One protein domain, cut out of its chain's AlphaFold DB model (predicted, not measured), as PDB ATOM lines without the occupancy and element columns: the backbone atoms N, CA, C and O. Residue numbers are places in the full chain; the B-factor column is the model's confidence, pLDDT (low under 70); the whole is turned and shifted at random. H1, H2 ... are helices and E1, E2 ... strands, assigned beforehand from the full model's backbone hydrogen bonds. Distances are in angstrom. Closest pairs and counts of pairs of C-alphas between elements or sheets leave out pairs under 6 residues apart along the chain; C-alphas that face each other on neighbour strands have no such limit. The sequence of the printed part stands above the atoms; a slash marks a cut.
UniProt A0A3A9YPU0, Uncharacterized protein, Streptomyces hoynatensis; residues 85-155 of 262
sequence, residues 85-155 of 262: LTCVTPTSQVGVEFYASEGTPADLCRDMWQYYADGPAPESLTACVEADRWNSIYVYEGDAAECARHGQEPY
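What this domain is: This is residues 85 to 155 of the 262 residues of an uncharacterized protein of Streptomyces hoynatensis (UniProt A0A3A9YPU0). A twisted sheet of four strands forms the core, with the longer helix H1 packed on one face and the short helix H2 on the opposite face, over edge strand E3. Two hairpins, E1 with E2 and E3 with E4, lie side by side to make the sheet. The printed part has 71 residues, with four named strands and two named helices in the order E1 E2 H1 E3 E4 H2; the sheet runs E2 E1 E4 E3, mixed, and the class is mixed, helices and strands. The whole is compact, with a radius of gyration of the C-alphas of 11.3 A, and spans 30 by 26 by 18 A.

Where its parts are: Find C-alpha 85 at (51.900, 48.896, 3.892), where E1, residues 85 to 88, begins its 9.6 A. Look next at E2, residues 93 to 97, 13.3 A; E4, residues 137 to 141, 13.5 A; and E3, residues 125 to 129, 13.6 A. H1, residues 105 to 116, runs 15.8 A from (50.310, 44.112, -1.332). H2, residues 145 to 149, 6.4 A, ends at (39.042, 39.560, 12.972).

How they stand to each other: Inner strands E1 and E4 are parallel at 21 degrees, with N 86 and O 137 2.8 A apart. E2 and E1 are antiparallel, with N 96 and O 85 at 2.8 A; E4 and E3 likewise, with N 128 and O 138 at 2.8 A. The sheet is only just strongly twisted, its C-alphas up to 4.4 A off the best plane. H1 is on it, the closest C-alphas of E1 and H1 being those of Cys 87 and Cys 109, 5.5 A apart; E2, H1 and E3 form a split strand-helix-strand unit, two strands of one sheet that are not neighbours, with a helix between them along the chain and E1 and E4 between them in the sheet, its crossover right-handed. On the opposite face H2 has a height over the sheet of 8.7 A; its closest C-alpha to E3 is Cys 147, 5.3 A from Cys 128. Every O i to N i+4 pair is within hydrogen-bond range in H2, and 6 of 8 in H1.

The domain as a whole: The farthest C-alphas, of Gly 119 and Arg 133, are 33.0 A apart. The printed part has no cut and no long link; look for low confidence at residues 133 to 135, under 70.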
ATOM      1  N   LEU A  85      52.584  50.066   3.368       95.62
ATOM      2  CA  LEU A  85      51.900  48.896   3.892       95.62
ATOM      3  C   LEU A  85      52.708  48.247   5.010       95.62
ATOM      4  O   LEU A  85      53.923  48.396   5.091       95.62
ATOM      5  N   THR A  86      52.023  47.503   5.870       96.44
ATOM      6  CA  THR A  86      52.633  46.730   6.950       96.44
ATOM      7  C   THR A  86      52.467  45.244   6.669       96.44
ATOM      8  O   THR A  86      51.348  44.725   6.662       96.44
ATOM      9  N   CYS A  87      53.579  44.536   6.486       97.19
ATOM     10  CA  CYS A  87      53.595  43.080   6.435       97.19
ATOM     11  C   CYS A  87      53.583  42.524   7.862       97.19
ATOM     12  O   CYS A  87      54.517  42.762   8.634       97.19
ATOM     13  N   VAL A  88      52.530  41.790   8.221       96.75
ATOM     14  CA  VAL A  88      52.370  41.195   9.550       96.75
ATOM     15  C   VAL A  88      52.803  39.735   9.494       96.75
ATOM     16  O   VAL A  88      52.172  38.911   8.833       96.75
ATOM     17  N   THR A  89      53.878  39.412  10.209       95.56
ATOM     18  CA  THR A  89      54.381  38.042  10.368       95.56
ATOM     19  C   THR A  89      54.044  37.518  11.773       95.56
ATOM     20  O   THR A  89      53.637  38.292  12.645       95.56
ATOM     21  N   PRO A  90      54.242  36.217  12.061       93.56
ATOM     22  CA  PRO A  90      54.024  35.679  13.406       93.56
ATOM     23  C   PRO A  90      54.906  36.303  14.501       93.56
ATOM     24  O   PRO A  90      54.554  36.238  15.679       93.56
ATOM     25  N   THR A  91      56.062  36.874  14.143       93.81
ATOM     26  CA  THR A  91      57.072  37.367  15.097       93.81
ATOM     27  C   THR A  91      57.320  38.870  15.004       93.81
ATOM     28  O   THR A  91      57.905  39.445  15.924       93.81
ATOM     29  N   SER A  92      56.895  39.520  13.921       94.19
ATOM     30  CA  SER A  92      57.232  40.909  13.622       94.19
ATOM     31  C   SER A  92      56.162  41.605  12.782       94.19
ATOM     32  O   SER A  92      55.304  40.977  12.164       94.19
ATOM     33  N   GLN A  93      56.227  42.933  12.759       95.00
ATOM     34  CA  GLN A  93      55.485  43.771  11.824       95.00
ATOM     35  C   GLN A  93      56.494  44.679  11.138       95.00
ATOM     36  O   GLN A  93      57.312  45.305  11.815       95.00
ATOM     37  N   VAL A  94      56.462  44.716   9.810       94.19
ATOM     38  CA  VAL A  94      57.436  45.464   9.013       94.19
ATOM     39  C   VAL A  94      56.684  46.415   8.100       94.19
ATOM     40  O   VAL A  94      55.941  45.974   7.226       94.19
ATOM     41  N   GLY A  95      56.865  47.714   8.336       93.81
ATOM     42  CA  GLY A  95      56.415  48.756   7.421       93.81
ATOM     43  C   GLY A  95      57.333  48.794   6.206       93.81
ATOM     44  O   GLY A  95      58.555  48.817   6.358       93.81
ATOM     45  N   VAL A  96      56.745  48.769   5.019       94.56
ATOM     46  CA  VAL A  96      57.461  48.851   3.747       94.56
ATOM     47  C   VAL A  96      56.776  49.859   2.846       94.56
ATOM     48  O   VAL A  96      55.561  50.073   2.913       94.56
ATOM     49  N   GLU A  97      57.582  50.483   2.004       94.44
ATOM     50  CA  GLU A  97      57.084  51.339   0.947       94.44
ATOM     51  C   GLU A  97      56.377  50.499  -0.118       94.44
ATOM     52  O   GLU A  97      56.798  49.385  -0.434       94.44
ATOM     53  N   PHE A  98      55.259  51.009  -0.627       95.88
ATOM     54  CA  PHE A  98      54.416  50.318  -1.587       95.88
ATOM     55  C   PHE A  98      54.141  51.191  -2.811       95.88
ATOM     56  O   PHE A  98      53.731  52.353  -2.698       95.88
ATOM     57  N   TYR A  99      54.310  50.567  -3.979       96.69
ATOM     58  CA  TYR A  99      53.941  51.109  -5.277       96.69
ATOM     59  C   TYR A  99      52.854  50.226  -5.892       96.69
ATOM     60  O   TYR A  99      53.119  49.168  -6.467       96.69
ATOM     61  N   ALA A 100      51.600  50.668  -5.801       96.88
ATOM     62  CA  ALA A 100      50.462  50.001  -6.433       96.88
ATOM     63  C   ALA A 100      50.606  49.841  -7.961       96.88
ATOM     64  O   ALA A 100      49.927  49.003  -8.556       96.88
ATOM     65  N   SER A 101      51.474  50.631  -8.600       96.94
ATOM     66  CA  SER A 101      51.843  50.509 -10.014       96.94
ATOM     67  C   SER A 101      52.689  49.273 -10.330       96.94
ATOM     68  O   SER A 101      52.676  48.822 -11.475       96.94
ATOM     69  N   GLU A 102      53.386  48.709  -9.343       96.88
ATOM     70  CA  GLU A 102      54.383  47.651  -9.546       96.88
ATOM     71  C   GLU A 102      53.897  46.259  -9.131       96.88
ATOM     72  O   GLU A 102      54.408  45.253  -9.622       96.88
ATOM     73  N   GLY A 103      52.884  46.167  -8.266       96.81
ATOM     74  CA  GLY A 103      52.392  44.874  -7.803       96.81
ATOM     75  C   GLY A 103      51.223  44.942  -6.829       96.81
ATOM     76  O   GLY A 103      50.573  45.972  -6.649       96.81
ATOM     77  N   THR A 104      50.935  43.802  -6.198       97.50
ATOM     78  CA  THR A 104      49.912  43.707  -5.151       97.50
ATOM     79  C   THR A 104      50.549  43.728  -3.756       97.50
ATOM     80  O   THR A 104      51.678  43.260  -3.598       97.50
ATOM     81  N   PRO A 105      49.824  44.182  -2.714       97.81
ATOM     82  CA  PRO A 105      50.310  44.112  -1.332       97.81
ATOM     83  C   PRO A 105      50.750  42.704  -0.901       97.81
ATOM     84  O   PRO A 105      51.741  42.536  -0.196       97.81
ATOM     85  N   ALA A 106      50.016  41.678  -1.344       98.00
ATOM     86  CA  ALA A 106      50.304  40.289  -1.010       98.00
ATOM     87  C   ALA A 106      51.604  39.794  -1.656       98.00
ATOM     88  O   ALA A 106      52.331  39.029  -1.029       98.00
ATOM     89  N   ASP A 107      51.902  40.224  -2.884       97.75
ATOM     90  CA  ASP A 107      53.140  39.844  -3.565       97.75
ATOM     91  C   ASP A 107      54.351  40.514  -2.909       97.75
ATOM     92  O   ASP A 107      55.297  39.812  -2.557       97.75
ATOM     93  N   LEU A 108      54.267  41.817  -2.599       96.94
ATOM     94  CA  LEU A 108      55.339  42.519  -1.884       96.94
ATOM     95  C   LEU A 108      55.628  41.873  -0.521       96.94
ATOM     96  O   LEU A 108      56.780  41.593  -0.192       96.94
ATOM     97  N   CYS A 109      54.594  41.572   0.271       97.56
ATOM     98  CA  CYS A 109      54.809  40.919   1.561       97.56
ATOM     99  C   CYS A 109      55.289  39.474   1.443       97.56
ATOM    100  O   CYS A 109      55.974  39.001   2.347       97.56
ATOM    101  N   ARG A 110      54.971  38.771   0.350       97.69
ATOM    102  CA  ARG A 110      55.525  37.440   0.080       97.69
ATOM    103  C   ARG A 110      57.028  37.508  -0.172       97.69
ATOM    104  O   ARG A 110      57.757  36.668   0.354       97.69
ATOM    105  N   ASP A 111      57.478  38.507  -0.925       96.06
ATOM    106  CA  ASP A 111      58.900  38.733  -1.188       96.06
ATOM    107  C   ASP A 111      59.633  39.136   0.096       96.06
ATOM    108  O   ASP A 111      60.678  38.569   0.426       96.06
ATOM    109  N   MET A 112      59.026  40.018   0.897       94.88
ATOM    110  CA  MET A 112      59.582  40.442   2.185       94.88
ATOM    111  C   MET A 112      59.600  39.324   3.233       94.88
ATOM    112  O   MET A 112      60.477  39.304   4.098       94.88
ATOM    113  N   TRP A 113      58.695  38.346   3.148       94.44
ATOM    114  CA  TRP A 113      58.606  37.241   4.109       94.44
ATOM    115  C   TRP A 113      59.932  36.493   4.278       94.44
ATOM    116  O   TRP A 113      60.305  36.137   5.392       94.44
ATOM    117  N   GLN A 114      60.676  36.311   3.181       89.88
ATOM    118  CA  GLN A 114      61.956  35.594   3.180       89.88
ATOM    119  C   GLN A 114      63.037  36.287   4.020       89.88
ATOM    120  O   GLN A 114      63.992  35.637   4.441       89.88
ATOM    121  N   TYR A 115      62.896  37.592   4.259       92.25
ATOM    122  CA  TYR A 115      63.868  38.396   4.993       92.25
ATOM    123  C   TYR A 115      63.528  38.540   6.479       92.25
ATOM    124  O   TYR A 115      64.439  38.685   7.293       92.25
ATOM    125  N   TYR A 116      62.241  38.501   6.841       92.56
ATOM    126  CA  TYR A 116      61.780  38.859   8.192       92.56
ATOM    127  C   TYR A 116      61.114  37.724   8.974       92.56
ATOM    128  O   TYR A 116      60.843  37.904  10.163       92.56
ATOM    129  N   ALA A 117      60.845  36.579   8.346       91.56
ATOM    130  CA  ALA A 117      60.203  35.441   8.994       91.56
ATOM    131  C   ALA A 117      61.050  34.163   8.913       91.56
ATOM    132  O   ALA A 117      61.763  33.908   7.942       91.56
ATOM    133  N   ASP A 118      60.910  33.314   9.932       90.19
ATOM    134  CA  ASP A 118      61.556  32.003  10.000       90.19
ATOM    135  C   ASP A 118      60.748  30.957   9.211       90.19
ATOM    136  O   ASP A 118      60.069  30.102   9.785       90.19
ATOM    137  N   GLY A 119      60.785  31.023   7.879       91.81
ATOM    138  CA  GLY A 119      60.145  30.016   7.028       91.81
ATOM    139  C   GLY A 119      59.693  30.527   5.662       91.81
ATOM    140  O   GLY A 119      59.857  31.705   5.346       91.81
ATOM    141  N   PRO A 120      59.126  29.640   4.823       95.81
ATOM    142  CA  PRO A 120      58.502  30.063   3.578       95.81
ATOM    143  C   PRO A 120      57.280  30.942   3.867       95.81
ATOM    144  O   PRO A 120      56.617  30.782   4.893       95.81
ATOM    145  N   ALA A 121      56.964  31.836   2.933       96.38
ATOM    146  CA  ALA A 121      55.717  32.583   2.980       96.38
ATOM    147  C   ALA A 121      54.506  31.636   2.969       96.38
ATOM    148  O   ALA A 121      54.544  30.610   2.277       96.38
ATOM    149  N   PRO A 122      53.429  31.966   3.698       96.75
ATOM    150  CA  PRO A 122      52.210  31.174   3.687       96.75
ATOM    151  C   PRO A 122      51.571  31.180   2.294       96.75
ATOM    152  O   PRO A 122      51.748  32.107   1.499       96.75
ATOM    153  N   GLU A 123      50.791  30.137   2.001       97.19
ATOM    154  CA  GLU A 123      50.097  30.008   0.712       97.19
ATOM    155  C   GLU A 123      49.096  31.151   0.483       97.19
ATOM    156  O   GLU A 123      48.900  31.594  -0.650       97.19
ATOM    157  N   SER A 124      48.493  31.657   1.563       97.81
ATOM    158  CA  SER A 124      47.508  32.734   1.538       97.81
ATOM    159  C   SER A 124      47.966  33.932   2.364       97.81
ATOM    160  O   SER A 124      48.220  33.807   3.564       97.81
ATOM    161  N   LEU A 125      48.004  35.093   1.714       97.94
ATOM    162  CA  LEU A 125      48.178  36.402   2.331       97.94
ATOM    163  C   LEU A 125      46.975  37.268   1.959       97.94
ATOM    164  O   LEU A 125      46.564  37.281   0.796       97.94
ATOM    165  N   THR A 126      46.434  37.997   2.927       98.38
ATOM    166  CA  THR A 126      45.264  38.856   2.742       98.38
ATOM    167  C   THR A 126      45.594  40.282   3.140       98.38
ATOM    168  O   THR A 126      46.035  40.537   4.257       98.38
ATOM    169  N   ALA A 127      45.342  41.210   2.219       98.19
ATOM    170  CA  ALA A 127      45.469  42.636   2.460       98.19
ATOM    171  C   ALA A 127      44.164  43.217   3.024       98.19
ATOM    172  O   ALA A 127      43.075  42.966   2.501       98.19
ATOM    173  N   CYS A 128      44.298  44.019   4.069       97.56
ATOM    174  CA  CYS A 128      43.227  44.648   4.819       97.56
ATOM    175  C   CYS A 128      43.523  46.143   4.969       97.56
ATOM    176  O   CYS A 128      44.681  46.554   4.992       97.56
ATOM    177  N   VAL A 129      42.479  46.959   5.055       96.19
ATOM    178  CA  VAL A 129      42.573  48.411   5.213       96.19
ATOM    179  C   VAL A 129      41.921  48.794   6.530       96.19
ATOM    180  O   VAL A 129      40.751  48.480   6.785       96.19
ATOM    181  N   GLU A 130      42.688  49.473   7.375       90.88
ATOM    182  CA  GLU A 130      42.168  50.105   8.580       90.88
ATOM    183  C   GLU A 130      41.413  51.383   8.199       90.88
ATOM    184  O   GLU A 130      41.856  52.106   7.322       90.88
ATOM    185  N   ALA A 131      40.258  51.650   8.814       77.19
ATOM    186  CA  ALA A 131      39.418  52.810   8.484       77.19
ATOM    187  C   ALA A 131      39.808  54.100   9.248       77.19
ATOM    188  O   ALA A 131      39.067  55.089   9.226       77.19
ATOM    189  N   ASP A 132      40.888  54.059  10.031       77.88
ATOM    190  CA  ASP A 132      41.306  55.137  10.924       77.88
ATOM    191  C   ASP A 132      42.264  56.136  10.242       77.88
ATOM    192  O   ASP A 132      42.440  56.123   9.030       77.88
ATOM    193  N   ARG A 133      42.829  57.092  10.991       57.09
ATOM    194  CA  ARG A 133      43.446  58.306  10.413       57.09
ATOM    195  C   ARG A 133      44.691  58.078   9.559       57.09
ATOM    196  O   ARG A 133      45.123  59.028   8.917       57.09
ATOM    197  N   TRP A 134      45.237  56.869   9.519       67.69
ATOM    198  CA  TRP A 134      46.372  56.560   8.653       67.69
ATOM    199  C   TRP A 134      45.991  55.661   7.473       67.69
ATOM    200  O   TRP A 134      46.784  55.563   6.542       67.69
ATOM    201  N   ASN A 135      44.788  55.057   7.504       67.19
ATOM    202  CA  ASN A 135      44.256  54.049   6.574       67.19
ATOM    203  C   ASN A 135      45.343  53.258   5.832       67.19
ATOM    204  O   ASN A 135      45.368  53.223   4.598       67.19
ATOM    205  N   SER A 136      46.262  52.669   6.595       85.44
ATOM    206  CA  SER A 136      47.362  51.884   6.057       85.44
ATOM    207  C   SER A 136      46.866  50.514   5.610       85.44
ATOM    208  O   SER A 136      45.857  49.981   6.087       85.44
ATOM    209  N   ILE A 137      47.588  49.941   4.652       96.06
ATOM    210  CA  ILE A 137      47.351  48.577   4.196       96.06
ATOM    211  C   ILE A 137      48.095  47.638   5.150       96.06
ATOM    212  O   ILE A 137      49.303  47.767   5.329       96.06
ATOM    213  N   TYR A 138      47.406  46.667   5.739       97.06
ATOM    214  CA  TYR A 138      48.018  45.578   6.502       97.06
ATOM    215  C   TYR A 138      47.883  44.279   5.731       97.06
ATOM    216  O   TYR A 138      46.827  43.997   5.173       97.06
ATOM    217  N   VAL A 139      48.931  43.464   5.710       98.00
ATOM    218  CA  VAL A 139      48.898  42.155   5.058       98.00
ATOM    219  C   VAL A 139      49.117  41.074   6.103       98.00
ATOM    220  O   VAL A 139      50.181  41.010   6.716       98.00
ATOM    221  N   TYR A 140      48.105  40.231   6.286       97.81
ATOM    222  CA  TYR A 140      48.100  39.128   7.245       97.81
ATOM    223  C   TYR A 140      48.230  37.779   6.541       97.81
ATOM    224  O   TYR A 140      47.803  37.613   5.397       97.81
ATOM    225  N   GLU A 141      48.760  36.790   7.255       97.75
ATOM    226  CA  GLU A 141      48.599  35.381   6.897       97.75
ATOM    227  C   GLU A 141      47.129  34.972   7.003       97.75
ATOM    228  O   GLU A 141      46.497  35.217   8.023       97.75
ATOM    229  N   GLY A 142      46.610  34.314   5.965       97.06
ATOM    230  CA  GLY A 142      45.257  33.764   5.948       97.06
ATOM    231  C   GLY A 142      44.383  34.324   4.828       97.06
ATOM    232  O   GLY A 142      44.875  34.823   3.812       97.06
ATOM    233  N   ASP A 143      43.069  34.196   5.005       97.06
ATOM    234  CA  ASP A 143      42.038  34.581   4.038       97.06
ATOM    235  C   ASP A 143      41.307  35.882   4.433       97.06
ATOM    236  O   ASP A 143      41.626  36.536   5.425       97.06
ATOM    237  N   ALA A 144      40.275  36.254   3.669       92.94
ATOM    238  CA  ALA A 144      39.478  37.460   3.905       92.94
ATOM    239  C   ALA A 144      38.830  37.541   5.307       92.94
ATOM    240  O   ALA A 144      38.459  38.633   5.742       92.94
ATOM    241  N   ALA A 145      38.681  36.423   6.031       96.81
ATOM    242  CA  ALA A 145      38.174  36.439   7.401       96.81
ATOM    243  C   ALA A 145      39.186  37.030   8.400       96.81
ATOM    244  O   ALA A 145      38.796  37.364   9.522       96.81
ATOM    245  N   GLU A 146      40.461  37.173   8.018       97.38
ATOM    246  CA  GLU A 146      41.471  37.900   8.798       97.38
ATOM    247  C   GLU A 146      41.089  39.371   8.971       97.38
ATOM    248  O   GLU A 146      41.037  39.856  10.100       97.38
ATOM    249  N   CYS A 147      40.698  40.065   7.895       97.12
ATOM    250  CA  CYS A 147      40.331  41.482   7.990       97.12
ATOM    251  C   CYS A 147      39.203  41.701   9.005       97.12
ATOM    252  O   CYS A 147      39.301  42.552   9.888       97.12
ATOM    253  N   ALA A 148      38.173  40.847   8.972       96.31
ATOM    254  CA  ALA A 148      37.064  40.912   9.921       96.31
ATOM    255  C   ALA A 148      37.495  40.666  11.380       96.31
ATOM    256  O   ALA A 148      36.943  41.289  12.288       96.31
ATOM    257  N   ARG A 149      38.484  39.792  11.625       96.94
ATOM    258  CA  ARG A 149      39.042  39.560  12.972       96.94
ATOM    259  C   ARG A 149      39.775  40.775  13.523       96.94
ATOM    260  O   ARG A 149      39.733  40.997  14.731       96.94
ATOM    261  N   HIS A 150      40.383  41.561  12.644       95.06
ATOM    262  CA  HIS A 150      41.061  42.805  12.994       95.06
ATOM    263  C   HIS A 150      40.139  44.033  12.959       95.06
ATOM    264  O   HIS A 150      40.582  45.133  13.272       95.06
ATOM    265  N   GLY A 151      38.852  43.868  12.629       94.12
ATOM    266  CA  GLY A 151      37.921  44.993  12.492       94.12
ATOM    267  C   GLY A 151      38.248  45.904  11.303       94.12
ATOM    268  O   GLY A 151      37.930  47.089  11.337       94.12
ATOM    269  N   GLN A 152      38.889  45.348  10.278       95.81
ATOM    270  CA  GLN A 152      39.338  46.026   9.068       95.81
ATOM    271  C   GLN A 152      38.518  45.575   7.853       95.81
ATOM    272  O   GLN A 152      37.875  44.519   7.865       95.81
ATOM    273  N   GLU A 153      38.555  46.366   6.785       95.69
ATOM    274  CA  GLU A 153      37.898  46.037   5.517       95.69
ATOM    275  C   GLU A 153      38.882  45.323   4.574       95.69
ATOM    276  O   GLU A 153      40.066  45.664   4.568       95.69
ATOM    277  N   PRO A 154      38.446  44.355   3.749       97.31
ATOM    278  CA  PRO A 154      39.306  43.782   2.718       97.31
ATOM    279  C   PRO A 154      39.809  44.851   1.742       97.31
ATOM    280  O   PRO A 154      39.027  45.684   1.281       97.31
ATOM    281  N   TYR A 155      41.093  44.805   1.388       96.94
ATOM    282  CA  TYR A 155      41.665  45.696   0.381       96.94
ATOM    283  C   TYR A 155      41.032  45.442  -0.992       96.94
ATOM    284  O   TYR A 155      40.972  44.309  -1.472       96.94
TER     285      TYR A 155